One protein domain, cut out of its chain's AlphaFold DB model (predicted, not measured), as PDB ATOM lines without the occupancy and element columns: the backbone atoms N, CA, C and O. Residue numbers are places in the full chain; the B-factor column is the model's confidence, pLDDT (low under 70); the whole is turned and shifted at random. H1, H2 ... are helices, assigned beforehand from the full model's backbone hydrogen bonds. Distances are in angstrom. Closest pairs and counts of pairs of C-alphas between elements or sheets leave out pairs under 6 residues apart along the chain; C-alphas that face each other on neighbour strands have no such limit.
ATOM      1  N   GLU A 105     377.804 309.624 282.745       73.69
ATOM      2  CA  GLU A 105     377.312 308.267 283.022       73.69
ATOM      3  C   GLU A 105     377.213 307.434 281.738       73.69
ATOM      4  O   GLU A 105     377.782 306.351 281.663       73.69
ATOM      5  N   ASP A 106     376.601 307.993 280.689       76.31
ATOM      6  CA  ASP A 106     376.502 307.323 279.392       76.31
ATOM      7  C   ASP A 106     377.893 307.071 278.776       76.31
ATOM      8  O   ASP A 106     378.102 306.064 278.107       76.31
ATOM      9  N   PHE A 107     378.864 307.966 278.993       74.50
ATOM     10  CA  PHE A 107     380.241 307.773 278.534       74.50
ATOM     11  C   PHE A 107     380.921 306.593 279.238       74.50
ATOM     12  O   PHE A 107     381.572 305.790 278.570       74.50
ATOM     13  N   TYR A 108     380.750 306.463 280.557       75.44
ATOM     14  CA  TYR A 108     381.258 305.309 281.299       75.44
ATOM     15  C   TYR A 108     380.605 304.010 280.830       75.44
ATOM     16  O   TYR A 108     381.325 303.059 280.531       75.44
ATOM     17  N   ASP A 109     379.284 304.008 280.649       76.25
ATOM     18  CA  ASP A 109     378.561 302.853 280.117       76.25
ATOM     19  C   ASP A 109     379.098 302.455 278.729       76.25
ATOM     20  O   ASP A 109     379.353 301.279 278.467       76.25
ATOM     21  N   ILE A 110     379.341 303.421 277.833       78.50
ATOM     22  CA  ILE A 110     379.927 303.163 276.507       78.50
ATOM     23  C   ILE A 110     381.343 302.577 276.626       78.50
ATOM     24  O   ILE A 110     381.678 301.645 275.892       78.50
ATOM     25  N   CYS A 111     382.184 303.102 277.523       72.19
ATOM     26  CA  CYS A 111     383.540 302.595 277.745       72.19
ATOM     27  C   CYS A 111     383.540 301.157 278.273       72.19
ATOM     28  O   CYS A 111     384.270 300.319 277.741       72.19
ATOM     29  N   ASP A 112     382.692 300.855 279.254       69.88
ATOM     30  CA  ASP A 112     382.535 299.505 279.797       69.88
ATOM     31  C   ASP A 112     382.044 298.535 278.712       69.88
ATOM     32  O   ASP A 112     382.556 297.421 278.571       69.88
ATOM     33  N   HIS A 113     381.123 298.991 277.859       70.88
ATOM     34  CA  HIS A 113     380.653 298.223 276.709       70.88
ATOM     35  C   HIS A 113     381.677 298.071 275.582       70.88
ATOM     36  O   HIS A 113     381.595 297.101 274.836       70.88
ATOM     37  N   ALA A 114     382.641 298.978 275.423       65.00
ATOM     38  CA  ALA A 114     383.706 298.829 274.430       65.00
ATOM     39  C   ALA A 114     384.730 297.751 274.833       65.00
ATOM     40  O   ALA A 114     385.374 297.154 273.967       65.00
ATOM     41  N   LEU A 115     384.874 297.494 276.136       59.00
ATOM     42  CA  LEU A 115     385.802 296.507 276.692       59.00
ATOM     43  C   LEU A 115     385.258 295.070 276.651       59.00
ATOM     44  O   LEU A 115     386.036 294.118 276.729       59.00
ATOM     45  N   VAL A 116     383.943 294.896 276.502       62.94
ATOM     46  CA  VAL A 116     383.270 293.591 276.485       62.94
ATOM     47  C   VAL A 116     382.542 293.414 275.156       62.94
ATOM     48  O   VAL A 116     381.869 294.320 274.680       62.94
ATOM     49  N   ILE A 117     382.616 292.232 274.534       65.19
ATOM     50  CA  ILE A 117     381.729 291.925 273.401       65.19
ATOM     51  C   ILE A 117     380.294 291.983 273.936       65.19
ATOM     52  O   ILE A 117     379.898 291.134 274.731       65.19
ATOM     53  N   CYS A 118     379.541 293.015 273.549       66.75
ATOM     54  CA  CYS A 118     378.202 293.261 274.073       66.75
ATOM     55  C   CYS A 118     377.288 292.052 273.818       66.75
ATOM     56  O   CYS A 118     376.921 291.762 272.682       66.75
ATOM     57  N   GLN A 119     376.918 291.365 274.898       65.25
ATOM     58  CA  GLN A 119     375.987 290.234 274.922       65.25
ATOM     59  C   GLN A 119     374.855 290.478 275.930       65.25
ATOM     60  O   GLN A 119     374.210 289.538 276.377       65.25
ATOM     61  N   GLU A 120     374.612 291.730 276.339       66.31
ATOM     62  CA  GLU A 120     373.647 292.042 277.404       66.31
ATOM     63  C   GLU A 120     372.254 291.466 277.139       66.31
ATOM     64  O   GLU A 120     371.654 290.877 278.035       66.31
ATOM     65  N   CYS A 121     371.757 291.600 275.908       68.81
ATOM     66  CA  CYS A 121     370.429 291.106 275.542       68.81
ATOM     67  C   CYS A 121     370.369 289.569 275.586       68.81
ATOM     68  O   CYS A 121     369.384 289.008 276.054       68.81
ATOM     69  N   THR A 122     371.448 288.902 275.167       64.12
ATOM     70  CA  THR A 122     371.560 287.437 275.124       64.12
ATOM     71  C   THR A 122     371.770 286.837 276.519       64.12
ATOM     72  O   THR A 122     371.093 285.885 276.889       64.12
ATOM     73  N   ASN A 123     372.648 287.426 277.336       61.03
ATOM     74  CA  ASN A 123     373.058 286.877 278.633       61.03
ATOM     75  C   ASN A 123     372.123 287.263 279.788       61.03
ATOM     76  O   ASN A 123     372.012 286.515 280.756       61.03
ATOM     77  N   ARG A 124     371.460 288.429 279.727       60.72
ATOM     78  CA  ARG A 124     370.541 288.894 280.789       60.72
ATOM     79  C   ARG A 124     369.067 288.606 280.482       60.72
ATOM     80  O   ARG A 124     368.207 289.031 281.249       60.72
ATOM     81  N   GLY A 125     368.766 287.936 279.364       60.44
ATOM     82  CA  GLY A 125     367.392 287.653 278.928       60.44
ATOM     83  C   GLY A 125     366.560 288.916 278.671       60.44
ATOM     84  O   GLY A 125     365.333 288.887 278.752       60.44
ATOM     85  N   GLN A 126     367.217 290.051 278.416       64.75
ATOM     86  CA  GLN A 126     366.539 291.318 278.168       64.75
ATOM     87  C   GLN A 126     366.136 291.417 276.698       64.75
ATOM     88  O   GLN A 126     366.943 291.188 275.800       64.75
ATOM     89  N   SER A 127     364.895 291.843 276.445       73.75
ATOM     90  CA  SER A 127     364.469 292.231 275.097       73.75
ATOM     91  C   SER A 127     365.380 293.334 274.559       73.75
ATOM     92  O   SER A 127     365.589 294.348 275.230       73.75
ATOM     93  N   VAL A 128     365.860 293.175 273.321       76.12
ATOM     94  CA  VAL A 128     366.674 294.173 272.601       76.12
ATOM     95  C   VAL A 128     366.031 295.560 272.641       76.12
ATOM     96  O   VAL A 128     366.729 296.565 272.760       76.12
ATOM     97  N   GLN A 129     364.697 295.634 272.614       77.31
ATOM     98  CA  GLN A 129     363.961 296.901 272.670       77.31
ATOM     99  C   GLN A 129     364.132 297.635 274.008       77.31
ATOM    100  O   GLN A 129     364.094 298.865 274.050       77.31
ATOM    101  N   ASN A 130     364.371 296.892 275.088       78.50
ATOM    102  CA  ASN A 130     364.511 297.423 276.440       78.50
ATOM    103  C   ASN A 130     365.965 297.622 276.882       78.50
ATOM    104  O   ASN A 130     366.176 298.243 277.923       78.50
ATOM    105  N   CYS A 131     366.942 297.173 276.089       79.75
ATOM    106  CA  CYS A 131     368.369 297.312 276.374       79.75
ATOM    107  C   CYS A 131     368.780 298.782 276.560       79.75
ATOM    108  O   CYS A 131     368.516 299.629 275.699       79.75
ATOM    109  N   ASN A 132     369.446 299.079 277.681       81.00
ATOM    110  CA  ASN A 132     369.905 300.431 278.003       81.00
ATOM    111  C   ASN A 132     370.958 300.918 276.998       81.00
ATOM    112  O   ASN A 132     370.849 302.029 276.484       81.00
ATOM    113  N   MET A 133     371.897 300.049 276.618       82.00
ATOM    114  CA  MET A 133     372.947 300.393 275.661       82.00
ATOM    115  C   MET A 133     372.391 300.749 274.276       82.00
ATOM    116  O   MET A 133     372.811 301.725 273.660       82.00
ATOM    117  N   ARG A 134     371.354 300.035 273.812       80.81
ATOM    118  CA  ARG A 134     370.650 300.395 272.572       80.81
ATOM    119  C   ARG A 134     370.035 301.794 272.660       80.81
ATOM    120  O   ARG A 134     370.104 302.550 271.696       80.81
ATOM    121  N   LYS A 135     369.434 302.146 273.800       84.00
ATOM    122  CA  LYS A 135     368.844 303.477 274.016       84.00
ATOM    123  C   LYS A 135     369.915 304.568 274.021       84.00
ATOM    124  O   LYS A 135     369.686 305.618 273.429       84.00
ATOM    125  N   ILE A 136     371.071 304.307 274.633       81.00
ATOM    126  CA  ILE A 136     372.235 305.202 274.632       81.00
ATOM    127  C   ILE A 136     372.756 305.405 273.202       81.00
ATOM    128  O   ILE A 136     372.910 306.539 272.758       81.00
ATOM    129  N   PHE A 137     372.941 304.332 272.430       81.00
ATOM    130  CA  PHE A 137     373.417 304.430 271.048       81.00
ATOM    131  C   PHE A 137     372.457 305.192 270.135       81.00
ATOM    132  O   PHE A 137     372.902 306.031 269.356       81.00
ATOM    133  N   ILE A 138     371.145 304.984 270.276       79.06
ATOM    134  CA  ILE A 138     370.141 305.773 269.551       79.06
ATOM    135  C   ILE A 138     370.183 307.241 269.996       79.06
ATOM    136  O   ILE A 138     370.171 308.129 269.148       79.06
ATOM    137  N   ARG A 139     370.274 307.506 271.309       78.31
ATOM    138  CA  ARG A 139     370.338 308.866 271.877       78.31
ATOM    139  C   ARG A 139     371.502 309.669 271.304       78.31
ATOM    140  O   ARG A 139     371.337 310.851 271.025       78.31
ATOM    141  N   TYR A 140     372.653 309.032 271.107       73.19
ATOM    142  CA  TYR A 140     373.832 309.668 270.519       73.19
ATOM    143  C   TYR A 140     373.955 309.455 269.009       73.19
ATOM    144  O   TYR A 140     374.989 309.793 268.437       73.19
ATOM    145  N   GLU A 141     372.907 308.949 268.353       70.25
ATOM    146  CA  GLU A 141     372.839 308.613 266.921       70.25
ATOM    147  C   GLU A 141     374.105 307.888 266.432       70.25
ATOM    148  O   GLU A 141     374.702 308.227 265.412       70.25
ATOM    149  N   ILE A 142     374.559 306.917 267.222       72.56
ATOM    150  CA  ILE A 142     375.612 305.996 266.814       72.56
ATOM    151  C   ILE A 142     375.034 305.136 265.693       72.56
ATOM    152  O   ILE A 142     373.937 304.576 265.825       72.56
ATOM    153  N   GLU A 143     375.767 305.058 264.584       73.38
ATOM    154  CA  GLU A 143     375.370 304.263 263.428       73.38
ATOM    155  C   GLU A 143     375.270 302.784 263.805       73.38
ATOM    156  O   GLU A 143     376.087 302.236 264.550       73.38
ATOM    157  N   VAL A 144     374.224 302.138 263.300       76.00
ATOM    158  CA  VAL A 144     374.061 300.691 263.427       76.00
ATOM    159  C   VAL A 144     375.032 299.988 262.485       76.00
ATOM    160  O   VAL A 144     375.359 300.506 261.422       76.00
ATOM    161  N   PHE A 145     375.458 298.775 262.833       75.69
ATOM    162  CA  PHE A 145     376.272 297.979 261.911       75.69
ATOM    163  C   PHE A 145     375.424 297.363 260.795       75.69
ATOM    164  O   PHE A 145     375.921 297.198 259.684       75.69
ATOM    165  N   ASN A 146     374.156 297.032 261.071       75.12
ATOM    166  CA  ASN A 146     373.247 296.456 260.083       75.12
ATOM    167  C   ASN A 146     371.852 297.106 260.137       75.12
ATOM    168  O   ASN A 146     371.070 296.890 261.068       75.12
ATOM    169  N   HIS A 147     371.523 297.867 259.090       73.19
ATOM    170  CA  HIS A 147     370.231 298.541 258.919       73.19
ATOM    171  C   HIS A 147     369.064 297.596 258.584       73.19
ATOM    172  O   HIS A 147     367.910 297.993 258.715       73.19
ATOM    173  N   TYR A 148     369.347 296.355 258.183       76.50
ATOM    174  CA  TYR A 148     368.365 295.344 257.772       76.50
ATOM    175  C   TYR A 148     368.210 294.225 258.812       76.50
ATOM    176  O   TYR A 148     367.819 293.106 258.485       76.50
ATOM    177  N   THR A 149     368.554 294.510 260.069       73.62
ATOM    178  CA  THR A 149     368.495 293.531 261.157       73.62
ATOM    179  C   THR A 149     367.041 293.110 261.439       73.62
ATOM    180  O   THR A 149     366.205 293.991 261.659       73.62
ATOM    181  N   PRO A 150     366.723 291.797 261.469       75.19
ATOM    182  CA  PRO A 150     365.390 291.298 261.813       75.19
ATOM    183  C   PRO A 150     364.919 291.724 263.210       75.19
ATOM    184  O   PRO A 150     365.727 291.968 264.111       75.19
ATOM    185  N   GLU A 151     363.600 291.759 263.417       70.62
ATOM    186  CA  GLU A 151     363.026 292.035 264.736       70.62
ATOM    187  C   GLU A 151     363.538 291.040 265.788       70.62
ATOM    188  O   GLU A 151     363.591 289.833 265.564       70.62
ATOM    189  N   GLY A 152     363.928 291.560 266.954       72.00
ATOM    190  CA  GLY A 152     364.465 290.759 268.058       72.00
ATOM    191  C   GLY A 152     365.985 290.575 268.045       72.00
ATOM    192  O   GLY A 152     366.533 290.175 269.070       72.00
ATOM    193  N   ILE A 153     366.680 290.940 266.963       75.44
ATOM    194  CA  ILE A 153     368.149 290.905 266.880       75.44
ATOM    195  C   ILE A 153     368.716 292.318 267.090       75.44
ATOM    196  O   ILE A 153     368.130 293.320 266.677       75.44
ATOM    197  N   CYS A 154     369.854 292.428 267.784       78.81
ATOM    198  CA  CYS A 154     370.487 293.719 268.053       78.81
ATOM    199  C   CYS A 154     371.161 294.286 266.785       78.81
ATOM    200  O   CYS A 154     372.103 293.669 266.288       78.81
ATOM    201  N   PRO A 155     370.775 295.482 266.295       77.25
ATOM    202  CA  PRO A 155     371.347 296.068 265.073       77.25
ATOM    203  C   PRO A 155     372.775 296.617 265.254       77.25
ATOM    204  O   PRO A 155     373.452 296.965 264.286       77.25
ATOM    205  N   TYR A 156     373.240 296.686 266.503       78.56
ATOM    206  CA  TYR A 156     374.595 297.083 266.892       78.56
ATOM    207  C   TYR A 156     375.523 295.882 267.125       78.56
ATOM    208  O   TYR A 156     376.650 296.046 267.594       78.56
ATOM    209  N   LEU A 157     375.079 294.666 266.802       74.12
ATOM    210  CA  LEU A 157     375.929 293.484 266.829       74.12
ATOM    211  C   LEU A 157     376.751 293.407 265.535       74.12
ATOM    212  O   LEU A 157     376.210 293.500 264.436       74.12
ATOM    213  N   GLN A 158     378.068 293.230 265.647       65.75
ATOM    214  CA  GLN A 158     378.922 293.056 264.465       65.75
ATOM    215  C   GLN A 158     378.700 291.672 263.839       65.75
ATOM    216  O   GLN A 158     378.716 290.663 264.546       65.75
ATOM    217  N   GLU A 159     378.602 291.604 262.509       59.62
ATOM    218  CA  GLU A 159     378.314 290.368 261.756       59.62
ATOM    219  C   GLU A 159     379.260 289.198 262.069       59.62
ATOM    220  O   GLU A 159     378.860 288.034 262.058       59.62
ATOM    221  N   ARG A 160     380.519 289.492 262.418       55.91
ATOM    222  CA  ARG A 160     381.511 288.479 262.822       55.91
ATOM    223  C   ARG A 160     381.127 287.689 264.080       55.91
ATOM    224  O   ARG A 160     381.700 286.629 264.310       55.91
ATOM    225  N   TYR A 161     380.190 288.195 264.883       56.88
ATOM    226  CA  TYR A 161     379.672 287.516 266.072       56.88
ATOM    227  C   TYR A 161     378.345 286.789 265.823       56.88
ATOM    228  O   TYR A 161     378.054 285.856 266.559       56.88
ATOM    229  N   LEU A 162     377.609 287.121 264.754       55.31
ATOM    230  CA  LEU A 162     376.423 286.365 264.320       55.31
ATOM    231  C   LEU A 162     376.809 284.967 263.804       55.31
ATOM    232  O   LEU A 162     376.148 283.980 264.099       55.31
ATOM    233  N   LYS A 163     377.946 284.857 263.106       48.28
ATOM    234  CA  LYS A 163     378.434 283.584 262.537       48.28
ATOM    235  C   LYS A 163     378.924 282.560 263.567       48.28
ATOM    236  O   LYS A 163     379.207 281.427 263.190       48.28
ATOM    237  N   LYS A 164     379.070 282.932 264.844       47.50
ATOM    238  CA  LYS A 164     379.498 281.991 265.895       47.50
ATOM    239  C   LYS A 164     378.351 281.169 266.480       47.50
ATOM    240  O   LYS A 164     378.640 280.135 267.064       47.50
TER     241      LYS A 164
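What this domain is: This is residues 105 to 164 of the 173 residues of the protein "DUF5651 domain-containing protein" of Candidatus Nomurabacteria bacterium (UniProt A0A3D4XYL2). What is the main picture? It is a small body rich in loops, with H1 at one end of its longest axis, the short H4 at the other, and H3 and the short H2 between; a long loop, residues 140 to 158, joins H3 to H4. What makes it up? The printed part has 60 residues, four named helices in the order H1 to H4, and no named strand; the class is all helix, with 27 residues, under half, in named elements. It is compact, with a radius of gyration of the C-alphas of 11.2 A and spans of 31 by 22 by 21 A.

Where its parts are: Where is the longest helix? H1, residues 105 to 115, runs 15.8 A from C-alpha 105 at (377.312, 308.267, 283.022). And the others? H3 is residues 132 to 139, 10.4 A; H2 is 120 to 123; H4 is 159 to 162, ending at (376.423, 286.365, 264.320).

How they stand to each other: What does H1 touch? H1 and H3 only just touch, with 3 pairs of C-alphas within 8 A, the closest Asp 106 and Ile 136 at 6.7 A. They run opposite ways at a steep tilt of 67 degrees, only just short of about perpendicular. Where are the others? H2 is near H3; H4 is apart from H1, H2 and H3. Are the backbones helical? In H1 and H3 every O i to N i+4 pair is within hydrogen-bond range; H2 and H4 are too short for one.

The domain as a whole: How far does it reach? The farthest C-alphas, Glu 105 and Lys 163, are 32.1 A apart. Is it continuous? The printed part has no cut, and the link from H3 to H4 is long. Where is confidence low? The pLDDT is under 70 at residues 112, 114 to 126 and 158 to 164.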